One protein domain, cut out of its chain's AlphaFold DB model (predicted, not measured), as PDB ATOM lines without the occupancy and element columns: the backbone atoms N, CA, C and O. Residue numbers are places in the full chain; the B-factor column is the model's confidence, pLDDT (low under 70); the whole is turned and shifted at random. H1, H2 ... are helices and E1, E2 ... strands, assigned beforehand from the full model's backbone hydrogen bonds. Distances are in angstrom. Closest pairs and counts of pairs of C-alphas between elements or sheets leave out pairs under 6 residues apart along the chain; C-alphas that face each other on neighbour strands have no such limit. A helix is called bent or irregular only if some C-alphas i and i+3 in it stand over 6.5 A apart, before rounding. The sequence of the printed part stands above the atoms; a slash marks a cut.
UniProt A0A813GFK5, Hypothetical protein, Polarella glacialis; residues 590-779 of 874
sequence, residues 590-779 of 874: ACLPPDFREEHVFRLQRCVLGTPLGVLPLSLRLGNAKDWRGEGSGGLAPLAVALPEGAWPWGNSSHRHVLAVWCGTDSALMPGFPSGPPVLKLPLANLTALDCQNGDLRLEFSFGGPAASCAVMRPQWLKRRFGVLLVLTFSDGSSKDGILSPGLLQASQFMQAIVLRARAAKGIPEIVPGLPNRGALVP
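Overview. This is residues 590 to 779 of the 874 residues of the protein "Hypothetical protein" of Polarella glacialis (UniProt A0A813GFK5). A twisted sheet of eight strands divides at the bent strand E1 into two wings, E3, E4 and E6 on one and E2, E9, E8 and E7 on the other, and the long helix H3 packs on the sheet, mostly on E1, E9, E8 and E7. The short helix H2 sits by E2, H1 grazes the sheet just before E1, and the small strand E5 lies by the ends of E3 and E4. The 190 printed residues hold three named helices and nine named strands in the order H1 E1 H2 E2 E3 E4 E5 E6 E7 E8 E9 H3, a mixed class with under half of the residues in named elements. The sheet is branched, with antiparallel neighbours; the whole is compact and rounded, with a radius of gyration of the C-alphas of 15.9 A and spans of 43 by 38 by 29 A.

Arrangement. E1, residues 601 to 610, bends by 86 degrees at residue 605. On one side of it are E3, residues 639 to 642, with N 602 and O 641 2.9 A apart, and E2, residues 625 to 629, with N 607 and O 628 at 2.8 A. E9, residues 723 to 730, is on the other side, with N 608 and O 727 at 2.8 A. E7, residues 687 to 693, E8, residues 696 to 702, and E9 form a meander, each strand the antiparallel neighbour of the one before; N 691 and O 698 are 3.0 A apart across E7 and E8, and N 699 and O 726 are 2.8 A apart across E8 and E9. E4, residues 658 to 663, forms a hairpin with E3, N 640 to O 662 being 3.0 A, and pairs with E6, residues 680 to 683, N 659 to O 682 being 2.8 A. H3, residues 742 to 760, is on the sheet; its closest C-alphas to E9 are those of Gly 743 and Phe 730, 4.9 A. H2, residues 616 to 621, is on the sheet at a height of 6.3 A and only just over E2, with 3 of its C-alphas, across the strands at 65 degrees on the local plane. H1, residues 594 to 600, only grazes the sheet. E5, residues 670 to 674, pairs with no named strand. In H1, H2 and H3 every O i to N i+4 pair is within hydrogen-bond range.

Along the chain. H3 is 27.3 A long, E9 22.8 A, E1 22.5 A, E8 19.7 A, E7 17.5 A and E4 16.3 A. H1 begins at C-alpha 594 (18.453, -14.896, 29.950), and H3 ends at C-alpha 760 (18.223, 6.860, 38.142).

Size, cuts and confidence. The two C-alphas farthest apart, those of Pro 706 and Asp 737, are 49.9 A apart. The printed part has no cut. The links E3 to E4, E8 to E9 and E9 to H3 are long. Mean pLDDT of the printed part is 81.3; 39 residues are under 70, among them 704 to 715 and 770 to 779.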
ATOM      1  N   ALA A 590      26.696 -12.815  26.478       88.12
ATOM      2  CA  ALA A 590      26.387 -14.170  26.931       88.12
ATOM      3  C   ALA A 590      26.369 -14.317  28.466       88.12
ATOM      4  O   ALA A 590      25.740 -15.240  28.979       88.12
ATOM      5  N   CYS A 591      27.029 -13.412  29.195       87.19
ATOM      6  CA  CYS A 591      27.081 -13.416  30.656       87.19
ATOM      7  C   CYS A 591      25.873 -12.719  31.307       87.19
ATOM      8  O   CYS A 591      25.698 -12.826  32.523       87.19
ATOM      9  N   LEU A 592      25.034 -12.022  30.531       87.31
ATOM     10  CA  LEU A 592      23.805 -11.409  31.039       87.31
ATOM     11  C   LEU A 592      22.724 -12.479  31.302       87.31
ATOM     12  O   LEU A 592      22.645 -13.461  30.556       87.31
ATOM     13  N   PRO A 593      21.870 -12.309  32.333       88.50
ATOM     14  CA  PRO A 593      20.763 -13.227  32.598       88.50
ATOM     15  C   PRO A 593      19.861 -13.418  31.362       88.50
ATOM     16  O   PRO A 593      19.625 -12.442  30.653       88.50
ATOM     17  N   PRO A 594      19.338 -14.630  31.090       86.81
ATOM     18  CA  PRO A 594      18.453 -14.896  29.950       86.81
ATOM     19  C   PRO A 594      17.299 -13.899  29.830       86.81
ATOM     20  O   PRO A 594      17.209 -13.228  28.809       86.81
ATOM     21  N   ASP A 595      16.544 -13.713  30.911       88.75
ATOM     22  CA  ASP A 595      15.385 -12.815  30.968       88.75
ATOM     23  C   ASP A 595      15.777 -11.364  30.634       88.75
ATOM     24  O   ASP A 595      15.125 -10.677  29.854       88.75
ATOM     25  N   PHE A 596      16.938 -10.920  31.133       88.94
ATOM     26  CA  PHE A 596      17.474  -9.593  30.830       88.94
ATOM     27  C   PHE A 596      17.814  -9.439  29.341       88.94
ATOM     28  O   PHE A 596      17.642  -8.366  28.760       88.94
ATOM     29  N   ARG A 597      18.344 -10.492  28.709       88.06
ATOM     30  CA  ARG A 597      18.765 -10.441  27.304       88.06
ATOM     31  C   ARG A 597      17.578 -10.261  26.368       88.06
ATOM     32  O   ARG A 597      17.707  -9.537  25.389       88.06
ATOM     33  N   GLU A 598      16.450 -10.881  26.681       86.44
ATOM     34  CA  GLU A 598      15.236 -10.786  25.870       86.44
ATOM     35  C   GLU A 598      14.562  -9.414  25.999       86.44
ATOM     36  O   GLU A 598      14.110  -8.857  25.001       86.44
ATOM     37  N   GLU A 599      14.562  -8.824  27.197       88.38
ATOM     38  CA  GLU A 599      13.854  -7.565  27.462       88.38
ATOM     39  C   GLU A 599      14.689  -6.300  27.213       88.38
ATOM     40  O   GLU A 599      14.141  -5.211  27.011       88.38
ATOM     41  N   HIS A 600      16.021  -6.397  27.273       90.50
ATOM     42  CA  HIS A 600      16.886  -5.215  27.369       90.50
ATOM     43  C   HIS A 600      18.063  -5.180  26.392       90.50
ATOM     44  O   HIS A 600      18.863  -4.237  26.448       90.50
ATOM     45  N   VAL A 601      18.182  -6.159  25.489       93.81
ATOM     46  CA  VAL A 601      19.183  -6.142  24.416       93.81
ATOM     47  C   VAL A 601      18.493  -5.864  23.087       93.81
ATOM     48  O   VAL A 601      17.672  -6.639  22.607       93.81
ATOM     49  N   PHE A 602      18.874  -4.757  22.459       94.38
ATOM     50  CA  PHE A 602      18.263  -4.274  21.229       94.38
ATOM     51  C   PHE A 602      19.235  -4.426  20.063       94.38
ATOM     52  O   PHE A 602      20.410  -4.057  20.165       94.38
ATOM     53  N   ARG A 603      18.746  -4.960  18.941       93.31
ATOM     54  CA  ARG A 603      19.543  -5.119  17.721       93.31
ATOM     55  C   ARG A 603      19.631  -3.797  16.969       93.31
ATOM     56  O   ARG A 603      18.651  -3.070  16.811       93.31
ATOM     57  N   LEU A 604      20.828  -3.491  16.489       93.88
ATOM     58  CA  LEU A 604      21.109  -2.273  15.751       93.88
ATOM     59  C   LEU A 604      21.502  -2.604  14.317       93.88
ATOM     60  O   LEU A 604      22.345  -3.460  14.064       93.88
ATOM     61  N   GLN A 605      20.960  -1.843  13.373       93.56
ATOM     62  CA  GLN A 605      21.479  -1.797  12.012       93.56
ATOM     63  C   GLN A 605      22.756  -0.956  11.947       93.56
ATOM     64  O   GLN A 605      23.655  -1.229  11.151       93.56
ATOM     65  N   ARG A 606      22.849   0.094  12.772       93.81
ATOM     66  CA  ARG A 606      23.964   1.038  12.734       93.81
ATOM     67  C   ARG A 606      24.174   1.733  14.072       93.81
ATOM     68  O   ARG A 606      23.224   2.086  14.761       93.81
ATOM     69  N   CYS A 607      25.431   1.994  14.403       94.94
ATOM     70  CA  CYS A 607      25.843   2.836  15.514       94.94
ATOM     71  C   CYS A 607      26.911   3.807  15.009       94.94
ATOM     72  O   CYS A 607      27.919   3.387  14.448       94.94
ATOM     73  N   VAL A 608      26.729   5.106  15.218       93.88
ATOM     74  CA  VAL A 608      27.711   6.134  14.858       93.88
ATOM     75  C   VAL A 608      28.058   6.936  16.097       93.88
ATOM     76  O   VAL A 608      27.181   7.539  16.697       93.88
ATOM     77  N   LEU A 609      29.335   7.007  16.453       93.31
ATOM     78  CA  LEU A 609      29.812   7.811  17.578       93.31
ATOM     79  C   LEU A 609      30.809   8.848  17.085       93.31
ATOM     80  O   LEU A 609      31.778   8.495  16.416       93.31
ATOM     81  N   GLY A 610      30.632  10.117  17.440       89.75
ATOM     82  CA  GLY A 610      31.607  11.148  17.103       89.75
ATOM     83  C   GLY A 610      31.130  12.575  17.315       89.75
ATOM     84  O   GLY A 610      30.091  12.834  17.906       89.75
ATOM     85  N   THR A 611      31.897  13.523  16.791       81.69
ATOM     86  CA  THR A 611      31.492  14.929  16.667       81.69
ATOM     87  C   THR A 611      31.313  15.240  15.182       81.69
ATOM     88  O   THR A 611      32.301  15.596  14.531       81.69
ATOM     89  N   PRO A 612      30.113  15.046  14.598       62.62
ATOM     90  CA  PRO A 612      29.947  15.191  13.157       62.62
ATOM     91  C   PRO A 612      30.195  16.643  12.717       62.62
ATOM     92  O   PRO A 612      29.415  17.541  13.030       62.62
ATOM     93  N   LEU A 613      31.285  16.873  11.978       63.03
ATOM     94  CA  LEU A 613      31.680  18.170  11.417       63.03
ATOM     95  C   LEU A 613      31.083  18.335  10.016       63.03
ATOM     96  O   LEU A 613      31.769  18.206   9.003       63.03
ATOM     97  N   GLY A 614      29.781  18.593   9.935       67.06
ATOM     98  CA  GLY A 614      29.112  18.709   8.641       67.06
ATOM     99  C   GLY A 614      28.581  17.360   8.168       67.06
ATOM    100  O   GLY A 614      27.591  16.871   8.699       67.06
ATOM    101  N   VAL A 615      29.199  16.758   7.153       74.12
ATOM    102  CA  VAL A 615      28.707  15.501   6.562       74.12
ATOM    103  C   VAL A 615      29.389  14.302   7.221       74.12
ATOM    104  O   VAL A 615      30.604  14.302   7.439       74.12
ATOM    105  N   LEU A 616      28.618  13.258   7.522       77.56
ATOM    106  CA  LEU A 616      29.123  12.054   8.179       77.56
ATOM    107  C   LEU A 616      30.309  11.390   7.441       77.56
ATOM    108  O   LEU A 616      31.300  11.105   8.107       77.56
ATOM    109  N   PRO A 617      30.325  11.246   6.097       81.44
ATOM    110  CA  PRO A 617      31.478  10.690   5.383       81.44
ATOM    111  C   PRO A 617      32.771  11.489   5.586       81.44
ATOM    112  O   PRO A 617      33.843  10.904   5.719       81.44
ATOM    113  N   LEU A 618      32.687  12.823   5.658       76.06
ATOM    114  CA  LEU A 618      33.848  13.665   5.954       76.06
ATOM    115  C   LEU A 618      34.320  13.459   7.397       76.06
ATOM    116  O   LEU A 618      35.516  13.354   7.649       76.06
ATOM    117  N   SER A 619      33.383  13.349   8.340       78.44
ATOM    118  CA  SER A 619      33.703  13.099   9.750       78.44
ATOM    119  C   SER A 619      34.372  11.739   9.951       78.44
ATOM    120  O   SER A 619      35.313  11.646  10.733       78.44
ATOM    121  N   LEU A 620      33.942  10.719   9.201       82.06
ATOM    122  CA  LEU A 620      34.580   9.402   9.167       82.06
ATOM    123  C   LEU A 620      35.997   9.482   8.585       82.06
ATOM    124  O   LEU A 620      36.934   8.988   9.204       82.06
ATOM    125  N   ARG A 621      36.187  10.177   7.452       81.06
ATOM    126  CA  ARG A 621      37.515  10.368   6.833       81.06
ATOM    127  C   ARG A 621      38.502  11.112   7.732       81.06
ATOM    128  O   ARG A 621      39.686  10.806   7.714       81.06
ATOM    129  N   LEU A 622      38.020  12.080   8.509       80.06
ATOM    130  CA  LEU A 622      38.838  12.852   9.447       80.06
ATOM    131  C   LEU A 622      39.055  12.143  10.796       80.06
ATOM    132  O   LEU A 622      39.688  12.717  11.680       80.06
ATOM    133  N   GLY A 623      38.495  10.944  11.001       82.69
ATOM    134  CA  GLY A 623      38.563  10.237  12.286       82.69
ATOM    135  C   GLY A 623      37.806  10.938  13.424       82.69
ATOM    136  O   GLY A 623      38.073  10.695  14.599       82.69
ATOM    137  N   ASN A 624      36.869  11.830  13.092       81.50
ATOM    138  CA  ASN A 624      36.011  12.533  14.051       81.50
ATOM    139  C   ASN A 624      34.746  11.744  14.404       81.50
ATOM    140  O   ASN A 624      34.051  12.101  15.357       81.50
ATOM    141  N   ALA A 625      34.437  10.710  13.624       88.69
ATOM    142  CA  ALA A 625      33.358   9.773  13.877       88.69
ATOM    143  C   ALA A 625      33.826   8.340  13.611       88.69
ATOM    144  O   ALA A 625      34.736   8.117  12.811       88.69
ATOM    145  N   LYS A 626      33.176   7.382  14.265       91.69
ATOM    146  CA  LYS A 626      33.299   5.947  14.029       91.69
ATOM    147  C   LYS A 626      31.908   5.397  13.718       91.69
ATOM    148  O   LYS A 626      30.962   5.724  14.427       91.69
ATOM    149  N   ASP A 627      31.797   4.632  12.636       93.38
ATOM    150  CA  ASP A 627      30.553   4.033  12.132       93.38
ATOM    151  C   ASP A 627      30.687   2.512  12.255       93.38
ATOM    152  O   ASP A 627      31.585   1.922  11.654       93.38
ATOM    153  N   TRP A 628      29.837   1.901  13.074       92.88
ATOM    154  CA  TRP A 628      29.670   0.455  13.183       92.88
ATOM    155  C   TRP A 628      28.359   0.080  12.498       92.88
ATOM    156  O   TRP A 628      27.329   0.712  12.732       92.88
ATOM    157  N   ARG A 629      28.392  -0.951  11.655       92.12
ATOM    158  CA  ARG A 629      27.251  -1.386  10.846       92.12
ATOM    159  C   ARG A 629      26.945  -2.852  11.110       92.12
ATOM    160  O   ARG A 629      27.862  -3.666  11.060       92.12
ATOM    161  N   GLY A 630      25.676  -3.137  11.382       82.31
ATOM    162  CA  GLY A 630      25.123  -4.474  11.552       82.31
ATOM    163  C   GLY A 630      24.828  -5.176  10.224       82.31
ATOM    164  O   GLY A 630      24.960  -4.593   9.136       82.31
ATOM    165  N   GLU A 631      24.404  -6.434  10.330       68.19
ATOM    166  CA  GLU A 631      23.994  -7.280   9.205       68.19
ATOM    167  C   GLU A 631      22.888  -6.619   8.356       68.19
ATOM    168  O   GLU A 631      22.028  -5.896   8.858       68.19
ATOM    169  N   GLY A 632      22.940  -6.818   7.033       62.97
ATOM    170  CA  GLY A 632      21.968  -6.273   6.069       62.97
ATOM    171  C   GLY A 632      22.369  -4.956   5.385       62.97
ATOM    172  O   GLY A 632      21.832  -4.626   4.334       62.97
ATOM    173  N   SER A 633      23.364  -4.229   5.904       58.22
ATOM    174  CA  SER A 633      23.892  -2.990   5.285       58.22
ATOM    175  C   SER A 633      25.240  -3.171   4.559       58.22
ATOM    176  O   SER A 633      25.942  -2.196   4.274       58.22
ATOM    177  N   GLY A 634      25.619  -4.428   4.294       64.31
ATOM    178  CA  GLY A 634      26.955  -4.823   3.829       64.31
ATOM    179  C   GLY A 634      27.990  -5.002   4.954       64.31
ATOM    180  O   GLY A 634      29.173  -5.158   4.665       64.31
ATOM    181  N   GLY A 635      27.566  -4.949   6.224       58.62
ATOM    182  CA  GLY A 635      28.391  -5.272   7.394       58.62
ATOM    183  C   GLY A 635      28.423  -6.776   7.691       58.62
ATOM    184  O   GLY A 635      27.425  -7.460   7.487       58.62
ATOM    185  N   LEU A 636      29.571  -7.272   8.171       68.56
ATOM    186  CA  LEU A 636      29.850  -8.695   8.448       68.56
ATOM    187  C   LEU A 636      29.540  -9.135   9.895       68.56
ATOM    188  O   LEU A 636      29.808 -10.280  10.241       68.56
ATOM    189  N   ALA A 637      29.067  -8.234  10.762       85.62
ATOM    190  CA  ALA A 637      29.038  -8.464  12.207       85.62
ATOM    191  C   ALA A 637      27.714  -7.995  12.834       85.62
ATOM    192  O   ALA A 637      27.329  -6.845  12.600       85.62
ATOM    193  N   PRO A 638      27.033  -8.813  13.659       89.56
ATOM    194  CA  PRO A 638      25.907  -8.351  14.461       89.56
ATOM    195  C   PRO A 638      26.299  -7.194  15.393       89.56
ATOM    196  O   PRO A 638      27.430  -7.080  15.878       89.56
ATOM    197  N   LEU A 639      25.336  -6.305  15.631       93.69
ATOM    198  CA  LEU A 639      25.492  -5.092  16.428       93.69
ATOM    199  C   LEU A 639      24.314  -4.992  17.400       93.69
ATOM    200  O   LEU A 639      23.156  -5.105  16.996       93.69
ATOM    201  N   ALA A 640      24.608  -4.778  18.679       95.19
ATOM    202  CA  ALA A 640      23.594  -4.712  19.723       95.19
ATOM    203  C   ALA A 640      23.901  -3.608  20.739       95.19
ATOM    204  O   ALA A 640      25.065  -3.293  20.999       95.19
ATOM    205  N   VAL A 641      22.853  -3.043  21.333       96.19
ATOM    206  CA  VAL A 641      22.930  -2.090  22.445       96.19
ATOM    207  C   VAL A 641      22.102  -2.593  23.616       96.19
ATOM    208  O   VAL A 641      21.021  -3.147  23.434       96.19
ATOM    209  N   ALA A 642      22.610  -2.391  24.825       95.44
ATOM    210  CA  ALA A 642      21.898  -2.722  26.049       95.44
ATOM    211  C   ALA A 642      22.250  -1.740  27.170       95.44
ATOM    212  O   ALA A 642      23.245  -1.006  27.106       95.44
ATOM    213  N   LEU A 643      21.425  -1.759  28.215       94.06
ATOM    214  CA  LEU A 643      21.615  -1.013  29.459       94.06
ATOM    215  C   LEU A 643      21.835  -2.008  30.610       94.06
ATOM    216  O   LEU A 643      20.939  -2.158  31.439       94.06
ATOM    217  N   PRO A 644      22.960  -2.749  30.612       90.19
ATOM    218  CA  PRO A 644      23.161  -3.916  31.465       90.19
ATOM    219  C   PRO A 644      22.966  -3.609  32.951       90.19
ATOM    220  O   PRO A 644      23.449  -2.598  33.464       90.19
ATOM    221  N   GLU A 645      22.292  -4.526  33.640       82.69
ATOM    222  CA  GLU A 645      22.124  -4.522  35.090       82.69
ATOM    223  C   GLU A 645      22.418  -5.896  35.686       82.69
ATOM    224  O   GLU A 645      22.430  -6.913  34.993       82.69
ATOM    225  N   GLY A 646      22.591  -5.940  37.004       71.69
ATOM    226  CA  GLY A 646      22.550  -7.203  37.730       71.69
ATOM    227  C   GLY A 646      23.922  -7.816  37.947       71.69
ATOM    228  O   GLY A 646      24.736  -7.214  38.622       71.69
ATOM    229  N   ALA A 647      24.155  -9.056  37.520       62.00
ATOM    230  CA  ALA A 647      25.311  -9.837  37.963       62.00
ATOM    231  C   ALA A 647      26.665  -9.210  37.580       62.00
ATOM    232  O   ALA A 647      26.789  -8.431  36.635       62.00
ATOM    233  N   TRP A 648      27.701  -9.553  38.342       66.19
ATOM    234  CA  TRP A 648      29.074  -9.141  38.062       66.19
ATOM    235  C   TRP A 648      29.509  -9.564  36.641       66.19
ATOM    236  O   TRP A 648      29.159 -10.678  36.239       66.19
ATOM    237  N   PRO A 649      30.244  -8.714  35.890       75.12
ATOM    238  CA  PRO A 649      30.835  -7.423  36.285       75.12
ATOM    239  C   PRO A 649      29.876  -6.222  36.210       75.12
ATOM    240  O   PRO A 649      30.170  -5.163  36.768       75.12
ATOM    241  N   TRP A 650      28.704  -6.383  35.595       80.06
ATOM    242  CA  TRP A 650      27.703  -5.325  35.395       80.06
ATOM    243  C   TRP A 650      27.019  -4.850  36.683       80.06
ATOM    244  O   TRP A 650      26.536  -3.723  36.752       80.06
ATOM    245  N   GLY A 651      27.060  -5.673  37.731       72.62
ATOM    246  CA  GLY A 651      26.628  -5.315  39.086       72.62
ATOM    247  C   GLY A 651      27.572  -4.431  39.866       72.62
ATOM    248  O   GLY A 651      27.209  -3.932  40.930       72.62
ATOM    249  N   ASN A 652      28.795  -4.241  39.372       79.44
ATOM    250  CA  ASN A 652      29.722  -3.330  40.009       79.44
ATOM    251  C   ASN A 652      29.188  -1.896  39.879       79.44
ATOM    252  O   ASN A 652      28.689  -1.495  38.826       79.44
ATOM    253  N   SER A 653      29.330  -1.091  40.931       75.94
ATOM    254  CA  SER A 653      28.890   0.306  40.935       75.94
ATOM    255  C   SER A 653      29.535   1.130  39.814       75.94
ATOM    256  O   SER A 653      28.912   2.067  39.321       75.94
ATOM    257  N   SER A 654      30.729   0.742  39.348       75.25
ATOM    258  CA  SER A 654      31.410   1.348  38.195       75.25
ATOM    259  C   SER A 654      30.788   1.018  36.831       75.25
ATOM    260  O   SER A 654      31.089   1.675  35.839       75.25
ATOM    261  N   HIS A 655      29.961  -0.020  36.744       76.75
ATOM    262  CA  HIS A 655      29.265  -0.415  35.517       76.75
ATOM    263  C   HIS A 655      27.763  -0.139  35.577       76.75
ATOM    264  O   HIS A 655      27.084  -0.220  34.553       76.75
ATOM    265  N   ARG A 656      27.253   0.261  36.747       81.06
ATOM    266  CA  ARG A 656      25.865   0.668  36.917       81.06
ATOM    267  C   ARG A 656      25.570   1.911  36.075       81.06
ATOM    268  O   ARG A 656      26.370   2.843  36.024       81.06
ATOM    269  N   HIS A 657      24.401   1.931  35.438       89.19
ATOM    270  CA  HIS A 657      23.955   3.035  34.580       89.19
ATOM    271  C   HIS A 657      24.895   3.326  33.399       89.19
ATOM    272  O   HIS A 657      25.154   4.482  33.058       89.19
ATOM    273  N   VAL A 658      25.417   2.276  32.768       92.38
ATOM    274  CA  VAL A 658      26.237   2.384  31.561       92.38
ATOM    275  C   VAL A 658      25.425   1.927  30.355       92.38
ATOM    276  O   VAL A 658      24.807   0.869  30.374       92.38
ATOM    277  N   LEU A 659      25.455   2.718  29.286       95.00
ATOM    278  CA  LEU A 659      25.057   2.286  27.954       95.00
ATOM    279  C   LEU A 659      26.221   1.536  27.322       95.00
ATOM    280  O   LEU A 659      27.321   2.084  27.212       95.00
ATOM    281  N   ALA A 660      25.986   0.300  26.901       95.06
ATOM    282  CA  ALA A 660      26.995  -0.532  26.267       95.06
ATOM    283  C   ALA A 660      26.560  -0.920  24.849       95.06
ATOM    284  O   ALA A 660      25.394  -1.230  24.610       95.06
ATOM    285  N   VAL A 661      27.503  -0.871  23.906       95.19
ATOM    286  CA  VAL A 661      27.312  -1.322  22.521       95.19
ATOM    287  C   VAL A 661      28.320  -2.425  22.241       95.19
ATOM    288  O   VAL A 661      29.515  -2.249  22.485       95.19
ATOM    289  N   TRP A 662      27.847  -3.536  21.693       94.88
ATOM    290  CA  TRP A 662      28.653  -4.677  21.276       94.88
ATOM    291  C   TRP A 662      28.624  -4.794  19.759       94.88
ATOM    292  O   TRP A 662      27.580  -4.607  19.140       94.88
ATOM    293  N   CYS A 663      29.772  -5.112  19.171       93.25
ATOM    294  CA  CYS A 663      29.933  -5.395  17.751       93.25
ATOM    295  C   CYS A 663      30.991  -6.489  17.627       93.25
ATOM    296  O   CYS A 663      32.073  -6.340  18.195       93.25
ATOM    297  N   GLY A 664      30.693  -7.567  16.913       89.62
ATOM    298  CA  GLY A 664      31.587  -8.719  16.836       89.62
ATOM    299  C   GLY A 664      31.016  -9.838  15.981       89.62
ATOM    300  O   GLY A 664      29.975  -9.672  15.356       89.62
ATOM    301  N   THR A 665      31.708 -10.972  15.950       86.69
ATOM    302  CA  THR A 665      31.237 -12.189  15.282       86.69
ATOM    303  C   THR A 665      29.995 -12.739  15.960       86.69
ATOM    304  O   THR A 665      29.828 -12.573  17.175       86.69
ATOM    305  N   ASP A 666      29.153 -13.407  15.175       84.25
ATOM    306  CA  ASP A 666      27.944 -14.022  15.701       84.25
ATOM    307  C   ASP A 666      28.272 -15.009  16.826       84.25
ATOM    308  O   ASP A 666      29.226 -15.789  16.753       84.25
ATOM    309  N   SER A 667      27.535 -14.899  17.921       81.25
ATOM    310  CA  SER A 667      27.767 -15.673  19.125       81.25
ATOM    311  C   SER A 667      27.216 -17.077  18.935       81.25
ATOM    312  O   SER A 667      26.016 -17.262  18.752       81.25
ATOM    313  N   ALA A 668      28.072 -18.090  19.086       81.19
ATOM    314  CA  ALA A 668      27.633 -19.487  19.086       81.19
ATOM    315  C   ALA A 668      26.589 -19.775  20.185       81.19
ATOM    316  O   ALA A 668      25.752 -20.659  20.035       81.19
ATOM    317  N   LEU A 669      26.625 -19.011  21.285       78.69
ATOM    318  CA  LEU A 669      25.679 -19.129  22.397       78.69
ATOM    319  C   LEU A 669      24.361 -18.382  22.145       78.69
ATOM    320  O   LEU A 669      23.375 -18.646  22.830       78.69
ATOM    321  N   MET A 670      24.352 -17.417  21.223       78.88
ATOM    322  CA  MET A 670      23.202 -16.567  20.915       78.88
ATOM    323  C   MET A 670      23.225 -16.135  19.442       78.88
ATOM    324  O   MET A 670      23.750 -15.060  19.142       78.88
ATOM    325  N   PRO A 671      22.625 -16.924  18.537       81.44
ATOM    326  CA  PRO A 671      22.571 -16.584  17.120       81.44
ATOM    327  C   PRO A 671      21.936 -15.205  16.861       81.44
ATOM    328  O   PRO A 671      20.872 -14.865  17.394       81.44
ATOM    329  N   GLY A 672      22.589 -14.404  16.028       79.31
ATOM    330  CA  GLY A 672      22.267 -13.010  15.720       79.31
ATOM    331  C   GLY A 672      22.697 -11.983  16.777       79.31
ATOM    332  O   GLY A 672      22.191 -10.857  16.750       79.31
ATOM    333  N   PHE A 673      23.577 -12.329  17.721       84.38
ATOM    334  CA  PHE A 673      24.125 -11.395  18.713       84.38
ATOM    335  C   PHE A 673      25.657 -11.441  18.745       84.38
ATOM    336  O   PHE A 673      26.247 -12.506  18.610       84.38
ATOM    337  N   PRO A 674      26.332 -10.300  18.965       87.94
ATOM    338  CA  PRO A 674      27.789 -10.262  18.966       87.94
ATOM    339  C   PRO A 674      28.397 -10.971  20.186       87.94
ATOM    340  O   PRO A 674      27.931 -10.824  21.316       87.94
ATOM    341  N   SER A 675      29.484 -11.704  19.946       87.19
ATOM    342  CA  SER A 675      30.352 -12.290  20.977       87.19
ATOM    343  C   SER A 675      31.441 -11.311  21.447       87.19
ATOM    344  O   SER A 675      31.800 -10.369  20.737       87.19
ATOM    345  N   GLY A 676      31.974 -11.535  22.656       89.81
ATOM    346  CA  GLY A 676      33.063 -10.735  23.238       89.81
ATOM    347  C   GLY A 676      32.617  -9.505  24.048       89.81
ATOM    348  O   GLY A 676      31.416  -9.334  24.288       89.81
ATOM    349  N   PRO A 677      33.573  -8.672  24.509       91.31
ATOM    350  CA  PRO A 677      33.307  -7.480  25.311       91.31
ATOM    351  C   PRO A 677      32.684  -6.349  24.473       91.31
ATOM    352  O   PRO A 677      32.809  -6.322  23.244       91.31
ATOM    353  N   PRO A 678      32.027  -5.365  25.108       93.06
ATOM    354  CA  PRO A 678      31.429  -4.239  24.398       93.06
ATOM    355  C   PRO A 678      32.497  -3.351  23.754       93.06
ATOM    356  O   PRO A 678      33.494  -2.973  24.368       93.06
ATOM    357  N   VAL A 679      32.232  -2.921  22.521       92.50
ATOM    358  CA  VAL A 679      33.092  -1.991  21.774       92.50
ATOM    359  C   VAL A 679      32.959  -0.543  22.248       92.50
ATOM    360  O   VAL A 679      33.805   0.299  21.924       92.50
ATOM    361  N   LEU A 680      31.893  -0.232  22.988       92.50
ATOM    362  CA  LEU A 680      31.618   1.087  23.538       92.50
ATOM    363  C   LEU A 680      30.911   0.964  24.885       92.50
ATOM    364  O   LEU A 680      29.949   0.211  25.011       92.50
ATOM    365  N   LYS A 681      31.344   1.768  25.858       92.94
ATOM    366  CA  LYS A 681      30.646   1.971  27.128       92.94
ATOM    367  C   LYS A 681      30.542   3.466  27.418       92.94
ATOM    368  O   LYS A 681      31.564   4.152  27.424       92.94
ATOM    369  N   LEU A 682      29.340   3.977  27.661       92.31
ATOM    370  CA  LEU A 682      29.081   5.386  27.963       92.31
ATOM    371  C   LEU A 682      28.266   5.511  29.257       92.31
ATOM    372  O   LEU A 682      27.213   4.889  29.365       92.31
ATOM    373  N   PRO A 683      28.709   6.304  30.246       91.75
ATOM    374  CA  PRO A 683      27.950   6.494  31.477       91.75
ATOM    375  C   PRO A 683      26.711   7.359  31.209       91.75
ATOM    376  O   PRO A 683      26.823   8.457  30.662       91.75
ATOM    377  N   LEU A 684      25.533   6.896  31.628       92.62
ATOM    378  CA  LEU A 684      24.269   7.615  31.435       92.62
ATOM    379  C   LEU A 684      24.180   8.908  32.252       92.62
ATOM    380  O   LEU A 684      23.460   9.815  31.858       92.62
ATOM    381  N   ALA A 685      24.955   9.035  33.333       89.69
ATOM    382  CA  ALA A 685      25.087  10.293  34.073       89.69
ATOM    383  C   ALA A 685      25.629  11.449  33.205       89.69
ATOM    384  O   ALA A 685      25.433  12.614  33.536       89.69
ATOM    385  N   ASN A 686      26.287  11.130  32.085       90.12
ATOM    386  CA  ASN A 686      26.820  12.109  31.142       90.12
ATOM    387  C   ASN A 686      25.872  12.394  29.968       90.12
ATOM    388  O   ASN A 686      26.235  13.190  29.103       90.12
ATOM    389  N   LEU A 687      24.711  11.733  29.891       92.25
ATOM    390  CA  LEU A 687      23.723  11.957  28.838       92.25
ATOM    391  C   LEU A 687      23.052  13.321  29.057       92.25
ATOM    392  O   LEU A 687      22.378  13.524  30.065       92.25
ATOM    393  N   THR A 688      23.243  14.252  28.124       89.44
ATOM    394  CA  THR A 688      22.723  15.625  28.210       89.44
ATOM    395  C   THR A 688      21.461  15.832  27.390       89.44
ATOM    396  O   THR A 688      20.580  16.566  27.826       89.44
ATOM    397  N   ALA A 689      21.354  15.186  26.228       89.38
ATOM    398  CA  ALA A 689      20.198  15.329  25.352       89.38
ATOM    399  C   ALA A 689      19.841  14.022  24.637       89.38
ATOM    400  O   ALA A 689      20.695  13.159  24.399       89.38
ATOM    401  N   LEU A 690      18.561  13.902  24.295       92.44
ATOM    402  CA  LEU A 690      17.948  12.749  23.642       92.44
ATOM    403  C   LEU A 690      16.936  13.219  22.591       92.44
ATOM    404  O   LEU A 690      16.114  14.089  22.878       92.44
ATOM    405  N   ASP A 691      16.976  12.625  21.399       92.56
ATOM    406  CA  ASP A 691      16.016  12.873  20.316       92.56
ATOM    407  C   ASP A 691      15.858  11.638  19.431       92.56
ATOM    408  O   ASP A 691      16.758  10.802  19.352       92.56
ATOM    409  N   CYS A 692      14.741  11.542  18.718       91.38
ATOM    410  CA  CYS A 692      14.501  10.509  17.722       91.38
ATOM    411  C   CYS A 692      13.991  11.141  16.432       91.38
ATOM    412  O   CYS A 692      12.924  11.747  16.397       91.38
ATOM    413  N   GLN A 693      14.748  10.964  15.353       85.69
ATOM    414  CA  GLN A 693      14.410  11.495  14.036       85.69
ATOM    415  C   GLN A 693      14.601  10.425  12.976       85.69
ATOM    416  O   GLN A 693      15.682   9.855  12.868       85.69
ATOM    417  N   ASN A 694      13.588  10.221  12.133       84.94
ATOM    418  CA  ASN A 694      13.646   9.293  10.996       84.94
ATOM    419  C   ASN A 694      14.044   7.857  11.392       84.94
ATOM    420  O   ASN A 694      14.786   7.206  10.666       84.94
ATOM    421  N   GLY A 695      13.607   7.390  12.567       84.56
ATOM    422  CA  GLY A 695      13.977   6.072  13.103       84.56
ATOM    423  C   GLY A 695      15.374   6.000  13.737       84.56
ATOM    424  O   GLY A 695      15.700   4.994  14.363       84.56
ATOM    425  N   ASP A 696      16.176   7.065  13.645       92.12
ATOM    426  CA  ASP A 696      17.455   7.172  14.341       92.12
ATOM    427  C   ASP A 696      17.261   7.773  15.734       92.12
ATOM    428  O   ASP A 696      16.781   8.903  15.881       92.12
ATOM    429  N   LEU A 697      17.737   7.064  16.754       94.00
ATOM    430  CA  LEU A 697      17.850   7.586  18.107       94.00
ATOM    431  C   LEU A 697      19.189   8.301  18.287       94.00
ATOM    432  O   LEU A 697      20.255   7.746  18.020       94.00
ATOM    433  N   ARG A 698      19.147   9.534  18.773       93.00
ATOM    434  CA  ARG A 698      20.306  10.405  18.940       93.00
ATOM    435  C   ARG A 698      20.503  10.720  20.405       93.00
ATOM    436  O   ARG A 698      19.612  11.236  21.072       93.00
ATOM    437  N   LEU A 699      21.695  10.403  20.875       93.81
ATOM    438  CA  LEU A 699      22.115  10.508  22.256       93.81
ATOM    439  C   LEU A 699      23.314  11.427  22.320       93.81
ATOM    440  O   LEU A 699      24.330  11.190  21.664       93.81
ATOM    441  N   GLU A 700      23.217  12.458  23.135       91.38
ATOM    442  CA  GLU A 700      24.322  13.363  23.348       91.38
ATOM    443  C   GLU A 700      24.946  13.170  24.720       91.38
ATOM    444  O   GLU A 700      24.252  13.167  25.731       91.38
ATOM    445  N   PHE A 701      26.272  13.064  24.748       91.25
ATOM    446  CA  PHE A 701      27.035  12.932  25.977       91.25
ATOM    447  C   PHE A 701      28.008  14.092  26.163       91.25
ATOM    448  O   PHE A 701      28.778  14.401  25.252       91.25
ATOM    449  N   SER A 702      28.059  14.648  27.375       87.25
ATOM    450  CA  SER A 702      29.050  15.643  27.800       87.25
ATOM    451  C   SER A 702      29.992  15.067  28.856       87.25
ATOM    452  O   SER A 702      29.569  14.477  29.845       87.25
ATOM    453  N   PHE A 703      31.300  15.240  28.663       82.25
ATOM    454  CA  PHE A 703      32.344  14.663  29.521       82.25
ATOM    455  C   PHE A 703      33.103  15.719  30.339       82.25
ATOM    456  O   PHE A 703      34.248  15.489  30.725       82.25
ATOM    457  N   GLY A 704      32.497  16.887  30.571       64.56
ATOM    458  CA  GLY A 704      33.148  18.036  31.213       64.56
ATOM    459  C   GLY A 704      33.250  17.994  32.745       64.56
ATOM    460  O   GLY A 704      33.851  18.896  33.320       64.56
ATOM    461  N   GLY A 705      32.668  16.994  33.417       62.97
ATOM    462  CA  GLY A 705      32.590  16.948  34.881       62.97
ATOM    463  C   GLY A 705      33.742  16.189  35.573       62.97
ATOM    464  O   GLY A 705      34.284  15.240  35.003       62.97
ATOM    465  N   PRO A 706      34.071  16.526  36.839       51.91
ATOM    466  CA  PRO A 706      35.038  15.795  37.673       51.91
ATOM    467  C   PRO A 706      34.621  14.345  37.993       51.91
ATOM    468  O   PRO A 706      35.434  13.570  38.490       51.91
ATOM    469  N   ALA A 707      33.395  13.938  37.641       49.78
ATOM    470  CA  ALA A 707      32.864  12.578  37.798       49.78
ATOM    471  C   ALA A 707      33.507  11.515  36.867       49.78
ATOM    472  O   ALA A 707      33.038  10.382  36.784       49.78
ATOM    473  N   ALA A 708      34.605  11.837  36.178       49.97
ATOM    474  CA  ALA A 708      35.312  10.954  35.247       49.97
ATOM    475  C   ALA A 708      36.147   9.834  35.917       49.97
ATOM    476  O   ALA A 708      37.096   9.332  35.311       49.97
ATOM    477  N   SER A 709      35.830   9.434  37.153       48.72
ATOM    478  CA  SER A 709      36.516   8.334  37.852       48.72
ATOM    479  C   SER A 709      36.026   6.947  37.439       48.72
ATOM    480  O   SER A 709      36.662   5.947  37.777       48.72
ATOM    481  N   CYS A 710      34.930   6.859  36.682       50.94
ATOM    482  CA  CYS A 710      34.457   5.584  36.178       50.94
ATOM    483  C   CYS A 710      35.459   5.037  35.150       50.94
ATOM    484  O   CYS A 710      35.663   5.649  34.100       50.94
ATOM    485  N   ALA A 711      36.046   3.863  35.414       51.84
ATOM    486  CA  ALA A 711      36.909   3.103  34.494       51.84
ATOM    487  C   ALA A 711      36.158   2.583  33.246       51.84
ATOM    488  O   ALA A 711      36.550   1.616  32.598       51.84
ATOM    489  N   VAL A 712      35.048   3.233  32.911       55.62
ATOM    490  CA  VAL A 712      34.243   3.023  31.727       55.62
ATOM    491  C   VAL A 712      35.114   3.367  30.528       55.62
ATOM    492  O   VAL A 712      35.699   4.451  30.462       55.62
ATOM    493  N   MET A 713      35.237   2.412  29.601       61.44
ATOM    494  CA  MET A 713      36.023   2.541  28.380       61.44
ATOM    495  C   MET A 713      35.513   3.706  27.536       61.44
ATOM    496  O   MET A 713      34.754   3.535  26.587       61.44
ATOM    497  N   ARG A 714      35.991   4.911  27.841       65.81
ATOM    498  CA  ARG A 714      36.031   6.002  26.887       65.81
ATOM    499  C   ARG A 714      37.137   5.649  25.897       65.81
ATOM    500  O   ARG A 714      38.308   5.647  26.303       65.81
ATOM    501  N   PRO A 715      36.810   5.362  24.623       68.94
ATOM    502  CA  PRO A 715      37.826   5.120  23.611       68.94
ATOM    503  C   PRO A 715      38.890   6.220  23.668       68.94
ATOM    504  O   PRO A 715      38.551   7.393  23.837       68.94
ATOM    505  N   GLN A 716      40.177   5.874  23.562       75.69
ATOM    506  CA  GLN A 716      41.261   6.851  23.753       75.69
ATOM    507  C   GLN A 716      41.101   8.094  22.862       75.69
ATOM    508  O   GLN A 716      41.358   9.211  23.311       75.69
ATOM    509  N   TRP A 717      40.591   7.910  21.641       78.75
ATOM    510  CA  TRP A 717      40.321   8.986  20.684       78.75
ATOM    511  C   TRP A 717      39.213   9.955  21.132       78.75
ATOM    512  O   TRP A 717      39.195  11.112  20.708       78.75
ATOM    513  N   LEU A 718      38.329   9.529  22.039       71.25
ATOM    514  CA  LEU A 718      37.318  10.389  22.642       71.25
ATOM    515  C   LEU A 718      37.829  11.178  23.839       71.25
ATOM    516  O   LEU A 718      37.234  12.210  24.118       71.25
ATOM    517  N   LYS A 719      38.918  10.780  24.516       75.62
ATOM    518  CA  LYS A 719      39.378  11.410  25.776       75.62
ATOM    519  C   LYS A 719      39.567  12.933  25.706       75.62
ATOM    520  O   LYS A 719      39.480  13.588  26.734       75.62
ATOM    521  N   ARG A 720      39.795  13.494  24.513       75.50
ATOM    522  CA  ARG A 720      39.993  14.940  24.285       75.50
ATOM    523  C   ARG A 720      38.737  15.706  23.842       75.50
ATOM    524  O   ARG A 720      38.829  16.897  23.573       75.50
ATOM    525  N   ARG A 721      37.584  15.049  23.696       74.50
ATOM    526  CA  ARG A 721      36.337  15.692  23.241       74.50
ATOM    527  C   ARG A 721      35.521  16.176  24.443       74.50
ATOM    528  O   ARG A 721      35.511  15.513  25.469       74.50
ATOM    529  N   PHE A 722      34.832  17.309  24.346       69.44
ATOM    530  CA  PHE A 722      33.951  17.769  25.431       69.44
ATOM    531  C   PHE A 722      32.541  17.187  25.310       69.44
ATOM    532  O   PHE A 722      31.995  16.735  26.309       69.44
ATOM    533  N   GLY A 723      32.021  17.097  24.083       81.56
ATOM    534  CA  GLY A 723      30.751  16.450  23.763       81.56
ATOM    535  C   GLY A 723      30.915  15.386  22.680       81.56
ATOM    536  O   GLY A 723      31.855  15.448  21.880       81.56
ATOM    537  N   VAL A 724      30.028  14.394  22.667       86.88
ATOM    538  CA  VAL A 724      29.972  13.341  21.647       86.88
ATOM    539  C   VAL A 724      28.515  13.045  21.317       86.88
ATOM    540  O   VAL A 724      27.700  12.880  22.219       86.88
ATOM    541  N   LEU A 725      28.214  12.948  20.025       90.81
ATOM    542  CA  LEU A 725      26.929  12.491  19.518       90.81
ATOM    543  C   LEU A 725      27.026  10.997  19.194       90.81
ATOM    544  O   LEU A 725      27.906  10.574  18.437       90.81
ATOM    545  N   LEU A 726      26.126  10.215  19.775       93.81
ATOM    546  CA  LEU A 726      25.890   8.812  19.476       93.81
ATOM    547  C   LEU A 726      24.560   8.701  18.721       93.81
ATOM    548  O   LEU A 726      23.528   9.140  19.213       93.81
ATOM    549  N   VAL A 727      24.584   8.127  17.525       94.25
ATOM    550  CA  VAL A 727      23.400   7.867  16.701       94.25
ATOM    551  C   VAL A 727      23.213   6.361  16.598       94.25
ATOM    552  O   VAL A 727      24.146   5.659  16.206       94.25
ATOM    553  N   LEU A 728      22.030   5.875  16.955       95.69
ATOM    554  CA  LEU A 728      21.643   4.470  16.929       95.69
ATOM    555  C   LEU A 728      20.504   4.291  15.923       95.69
ATOM    556  O   LEU A 728      19.449   4.903  16.072       95.69
ATOM    557  N   THR A 729      20.714   3.440  14.925       95.00
ATOM    558  CA  THR A 729      19.684   3.027  13.965       95.00
ATOM    559  C   THR A 729      19.303   1.588  14.289       95.00
ATOM    560  O   THR A 729      20.158   0.695  14.239       95.00
ATOM    561  N   PHE A 730      18.043   1.358  14.645       92.94
ATOM    562  CA  PHE A 730      17.535   0.032  15.002       92.94
ATOM    563  C   PHE A 730      17.241  -0.784  13.746       92.94
ATOM    564  O   PHE A 730      16.905  -0.231  12.702       92.94
ATOM    565  N   SER A 731      17.421  -2.102  13.819       85.62
ATOM    566  CA  SER A 731      17.114  -2.970  12.683       85.62
ATOM    567  C   SER A 731      15.606  -3.044  12.477       85.62
ATOM    568  O   SER A 731      14.893  -3.549  13.345       85.62
ATOM    569  N   ASP A 732      15.131  -2.605  11.314       82.38
ATOM    570  CA  ASP A 732      13.795  -2.954  10.850       82.38
ATOM    571  C   ASP A 732      13.783  -4.461  10.587       82.38
ATOM    572  O   ASP A 732      14.237  -4.942   9.547       82.38
ATOM    573  N   GLY A 733      13.315  -5.235  11.570       73.44
ATOM    574  CA  GLY A 733      12.945  -6.622  11.321       73.44
ATOM    575  C   GLY A 733      12.023  -6.646  10.105       73.44
ATOM    576  O   GLY A 733      11.165  -5.771   9.976       73.44
ATOM    577  N   SER A 734      12.223  -7.589   9.186       59.78
ATOM    578  CA  SER A 734      11.433  -7.694   7.959       59.78
ATOM    579  C   SER A 734       9.984  -8.076   8.289       59.78
ATOM    580  O   SER A 734       9.588  -9.232   8.152       59.78
ATOM    581  N   SER A 735       9.197  -7.120   8.770       53.56
ATOM    582  CA  SER A 735       7.760  -7.264   8.929       53.56
ATOM    583  C   SER A 735       7.146  -7.125   7.546       53.56
ATOM    584  O   SER A 735       7.203  -6.057   6.935       53.56
ATOM    585  N   LYS A 736       6.601  -8.224   7.025       62.69
ATOM    586  CA  LYS A 736       5.864  -8.227   5.756       62.69
ATOM    587  C   LYS A 736       4.468  -7.604   5.888       62.69
ATOM    588  O   LYS A 736       3.832  -7.364   4.869       62.69
ATOM    589  N   ASP A 737       4.027  -7.272   7.104       70.12
ATOM    590  CA  ASP A 737       2.601  -7.094   7.400       70.12
ATOM    591  C   ASP A 737       2.150  -5.632   7.575       70.12
ATOM    592  O   ASP A 737       1.043  -5.380   8.039       70.12
ATOM    593  N   GLY A 738       2.962  -4.635   7.205       66.50
ATOM    594  CA  GLY A 738       2.537  -3.221   7.133       66.50
ATOM    595  C   GLY A 738       2.174  -2.538   8.467       66.50
ATOM    596  O   GLY A 738       1.902  -1.339   8.489       66.50
ATOM    597  N   ILE A 739       2.203  -3.264   9.584       69.12
ATOM    598  CA  ILE A 739       2.096  -2.737  10.949       69.12
ATOM    599  C   ILE A 739       3.467  -2.153  11.337       69.12
ATOM    600  O   ILE A 739       4.483  -2.727  10.948       69.12
ATOM    601  N   LEU A 740       3.471  -1.002  12.036       71.25
ATOM    602  CA  LEU A 740       4.632  -0.202  12.494       71.25
ATOM    603  C   LEU A 740       5.977  -0.943  12.441       71.25
ATOM    604  O   LEU A 740       6.107  -2.016  13.033       71.25
ATOM    605  N   SER A 741       6.986  -0.352  11.780       83.50
ATOM    606  CA  SER A 741       8.267  -1.036  11.578       83.50
ATOM    607  C   SER A 741       8.829  -1.532  12.923       83.50
ATOM    608  O   SER A 741       8.873  -0.765  13.892       83.50
ATOM    609  N   PRO A 742       9.238  -2.812  13.035       85.75
ATOM    610  CA  PRO A 742       9.744  -3.373  14.291       85.75
ATOM    611  C   PRO A 742      10.899  -2.562  14.890       85.75
ATOM    612  O   PRO A 742      11.043  -2.501  16.111       85.75
ATOM    613  N   GLY A 743      11.685  -1.890  14.040       87.94
ATOM    614  CA  GLY A 743      12.752  -0.990  14.464       87.94
ATOM    615  C   GLY A 743      12.234   0.225  15.237       87.94
ATOM    616  O   GLY A 743      12.823   0.591  16.253       87.94
ATOM    617  N   LEU A 744      11.101   0.811  14.836       88.50
ATOM    618  CA  LEU A 744      10.496   1.948  15.536       88.50
ATOM    619  C   LEU A 744       9.991   1.554  16.933       88.50
ATOM    620  O   LEU A 744      10.154   2.312  17.891       88.50
ATOM    621  N   LEU A 745       9.411   0.356  17.062       90.38
ATOM    622  CA  LEU A 745       8.968  -0.169  18.355       90.38
ATOM    623  C   LEU A 745      10.160  -0.402  19.293       90.38
ATOM    624  O   LEU A 745      10.127   0.049  20.439       90.38
ATOM    625  N   GLN A 746      11.236  -1.021  18.793       91.88
ATOM    626  CA  GLN A 746      12.477  -1.216  19.553       91.88
ATOM    627  C   GLN A 746      13.116   0.115  19.962       91.88
ATOM    628  O   GLN A 746      13.531   0.269  21.110       91.88
ATOM    629  N   ALA A 747      13.150   1.099  19.060       92.75
ATOM    630  CA  ALA A 747      13.666   2.432  19.355       92.75
ATOM    631  C   ALA A 747      12.861   3.115  20.472       92.75
ATOM    632  O   ALA A 747      13.447   3.703  21.380       92.75
ATOM    633  N   SER A 748      11.529   3.001  20.438       92.56
ATOM    634  CA  SER A 748      10.633   3.539  21.469       92.56
ATOM    635  C   SER A 748      10.854   2.869  22.830       92.56
ATOM    636  O   SER A 748      11.046   3.556  23.835       92.56
ATOM    637  N   GLN A 749      10.918   1.535  22.867       94.00
ATOM    638  CA  GLN A 749      11.193   0.770  24.088       94.00
ATOM    639  C   GLN A 749      12.562   1.123  24.682       94.00
ATOM    640  O   GLN A 749      12.677   1.404  25.877       94.00
ATOM    641  N   PHE A 750      13.598   1.190  23.845       94.94
ATOM    642  CA  PHE A 750      14.931   1.586  24.284       94.94
ATOM    643  C   PHE A 750      14.965   3.036  24.782       94.94
ATOM    644  O   PHE A 750      15.635   3.331  25.770       94.94
ATOM    645  N   MET A 751      14.220   3.947  24.150       94.31
ATOM    646  CA  MET A 751      14.104   5.337  24.592       94.31
ATOM    647  C   MET A 751      13.456   5.445  25.980       94.31
ATOM    648  O   MET A 751      13.932   6.189  26.837       94.31
ATOM    649  N   GLN A 752      12.394   4.684  26.243       94.06
ATOM    650  CA  GLN A 752      11.781   4.645  27.572       94.06
ATOM    651  C   GLN A 752      12.770   4.105  28.613       94.06
ATOM    652  O   GLN A 752      12.965   4.723  29.664       94.06
ATOM    653  N   ALA A 753      13.466   3.014  28.284       93.69
ATOM    654  CA  ALA A 753      14.477   2.426  29.154       93.69
ATOM    655  C   ALA A 753      15.624   3.410  29.448       93.69
ATOM    656  O   ALA A 753      15.988   3.601  30.610       93.69
ATOM    657  N   ILE A 754      16.168   4.097  28.438       94.62
ATOM    658  CA  ILE A 754      17.303   5.006  28.635       94.62
ATOM    659  C   ILE A 754      16.928   6.236  29.462       94.62
ATOM    660  O   ILE A 754      17.717   6.643  30.312       94.62
ATOM    661  N   VAL A 755      15.723   6.794  29.291       92.94
ATOM    662  CA  VAL A 755      15.245   7.935  30.092       92.94
ATOM    663  C   VAL A 755      15.106   7.546  31.562       92.94
ATOM    664  O   VAL A 755      15.596   8.263  32.436       92.94
ATOM    665  N   LEU A 756      14.484   6.397  31.846       93.19
ATOM    666  CA  LEU A 756      14.340   5.886  33.211       93.19
ATOM    667  C   LEU A 756      15.709   5.663  33.869       93.19
ATOM    668  O   LEU A 756      15.941   6.092  35.001       93.19
ATOM    669  N   ARG A 757      16.652   5.055  33.141       92.19
ATOM    670  CA  ARG A 757      17.998   4.761  33.653       92.19
ATOM    671  C   ARG A 757      18.862   6.003  33.822       92.19
ATOM    672  O   ARG A 757      19.614   6.070  34.792       92.19
ATOM    673  N   ALA A 758      18.758   6.977  32.921       90.44
ATOM    674  CA  ALA A 758      19.468   8.245  33.038       90.44
ATOM    675  C   ALA A 758      19.002   9.018  34.278       90.44
ATOM    676  O   ALA A 758      19.844   9.444  35.067       90.44
ATOM    677  N   ARG A 759      17.684   9.071  34.529       89.56
ATOM    678  CA  ARG A 759      17.117   9.657  35.758       89.56
ATOM    679  C   ARG A 759      17.630   8.962  37.017       89.56
ATOM    680  O   ARG A 759      18.055   9.634  37.952       89.56
ATOM    681  N   ALA A 760      17.666   7.628  37.024       89.56
ATOM    682  CA  ALA A 760      18.223   6.860  38.142       89.56
ATOM    683  C   ALA A 760      19.721   7.145  38.372       89.56
ATOM    684  O   ALA A 760      20.185   7.161  39.511       89.56
ATOM    685  N   ALA A 761      20.468   7.448  37.307       87.19
ATOM    686  CA  ALA A 761      21.871   7.854  37.363       87.19
ATOM    687  C   ALA A 761      22.083   9.315  37.807       87.19
ATOM    688  O   ALA A 761      23.213   9.801  37.754       87.19
ATOM    689  N   LYS A 762      21.013  10.028  38.200       87.31
ATOM    690  CA  LYS A 762      20.983  11.484  38.432       87.31
ATOM    691  C   LYS A 762      21.335  12.323  37.194       87.31
ATOM    692  O   LYS A 762      21.602  13.515  37.318       87.31
ATOM    693  N   GLY A 763      21.323  11.721  36.005       77.94
ATOM    694  CA  GLY A 763      21.339  12.447  34.743       77.94
ATOM    695  C   GLY A 763      19.940  12.986  34.459       77.94
ATOM    696  O   GLY A 763      18.953  12.262  34.582       77.94
ATOM    697  N   ILE A 764      19.839  14.254  34.077       72.88
ATOM    698  CA  ILE A 764      18.575  14.857  33.644       72.88
ATOM    699  C   ILE A 764      18.719  15.131  32.145       72.88
ATOM    700  O   ILE A 764      19.087  16.245  31.776       72.88
ATOM    701  N   PRO A 765      18.527  14.118  31.276       77.50
ATOM    702  CA  PRO A 765      18.602  14.353  29.846       77.50
ATOM    703  C   PRO A 765      17.441  15.260  29.436       77.50
ATOM    704  O   PRO A 765      16.281  14.987  29.760       77.50
ATOM    705  N   GLU A 766      17.748  16.331  28.715       78.69
ATOM    706  CA  GLU A 766      16.730  17.158  28.083       78.69
ATOM    707  C   GLU A 766      16.216  16.410  26.841       78.69
ATOM    708  O   GLU A 766      16.993  16.006  25.971       78.69
ATOM    709  N   ILE A 767      14.905  16.162  26.768       78.88
ATOM    710  CA  ILE A 767      14.286  15.629  25.548       78.88
ATOM    711  C   ILE A 767      14.152  16.813  24.594       78.88
ATOM    712  O   ILE A 767      13.265  17.649  24.763       78.88
ATOM    713  N   VAL A 768      15.063  16.910  23.628       73.81
ATOM    714  CA  VAL A 768      15.161  18.057  22.719       73.81
ATOM    715  C   VAL A 768      14.700  17.610  21.336       73.81
ATOM    716  O   VAL A 768      15.510  17.060  20.584       73.81
ATOM    717  N   PRO A 769      13.425  17.831  20.963       71.19
ATOM    718  CA  PRO A 769      12.986  17.549  19.607       71.19
ATOM    719  C   PRO A 769      13.800  18.404  18.634       71.19
ATOM    720  O   PRO A 769      13.961  19.611  18.830       71.19
ATOM    721  N   GLY A 770      14.324  17.795  17.573       63.88
ATOM    722  CA  GLY A 770      15.103  18.547  16.592       63.88
ATOM    723  C   GLY A 770      16.595  18.669  16.922       63.88
ATOM    724  O   GLY A 770      17.229  19.609  16.426       63.88
ATOM    725  N   LEU A 771      17.182  17.751  17.709       68.50
ATOM    726  CA  LEU A 771      18.640  17.652  17.876       68.50
ATOM    727  C   LEU A 771      19.280  17.707  16.479       68.50
ATOM    728  O   LEU A 771      18.880  16.952  15.578       68.50
ATOM    729  N   PRO A 772      20.241  18.616  16.243       62.28
ATOM    730  CA  PRO A 772      20.789  18.803  14.916       62.28
ATOM    731  C   PRO A 772      21.370  17.485  14.405       62.28
ATOM    732  O   PRO A 772      22.042  16.757  15.129       62.28
ATOM    733  N   ASN A 773      21.205  17.217  13.107       59.09
ATOM    734  CA  ASN A 773      21.834  16.071  12.428       59.09
ATOM    735  C   ASN A 773      23.383  16.083  12.532       59.09
ATOM    736  O   ASN A 773      24.054  15.238  11.940       59.09
ATOM    737  N   ARG A 774      23.971  17.118  13.154       58.53
ATOM    738  CA  ARG A 774      25.389  17.480  13.138       58.53
ATOM    739  C   ARG A 774      25.773  18.146  14.465       58.53
ATOM    740  O   ARG A 774      25.139  19.118  14.859       58.53
ATOM    741  N   GLY A 775      26.877  17.697  15.059       52.00
ATOM    742  CA  GLY A 775      27.430  18.241  16.302       52.00
ATOM    743  C   GLY A 775      26.715  17.782  17.580       52.00
ATOM    744  O   GLY A 775      25.598  17.288  17.533       52.00
ATOM    745  N   ALA A 776      27.408  17.934  18.706       50.06
ATOM    746  CA  ALA A 776      26.870  17.824  20.061       50.06
ATOM    747  C   ALA A 776      26.430  19.247  20.507       50.06
ATOM    748  O   ALA A 776      27.181  20.203  20.278       50.06
ATOM    749  N   LEU A 777      25.217  19.431  21.038       51.22
ATOM    750  CA  LEU A 777      24.768  20.637  21.740       51.22
ATOM    751  C   LEU A 777      25.527  20.839  23.073       51.22
ATOM    752  O   LEU A 777      25.200  20.220  24.067       51.22
ATOM    753  N   VAL A 778      26.455  21.807  23.146       46.53
ATOM    754  CA  VAL A 778      26.441  22.925  24.137       46.53
ATOM    755  C   VAL A 778      27.706  23.811  23.967       46.53
ATOM    756  O   VAL A 778      28.798  23.266  23.803       46.53
ATOM    757  N   PRO A 779      27.625  25.161  24.090       47.25
ATOM    758  CA  PRO A 779      26.438  26.013  24.069       47.25
ATOM    759  C   PRO A 779      26.167  26.529  22.647       47.25
ATOM    760  O   PRO A 779      27.090  26.775  21.884       47.25
TER     761      PRO A 779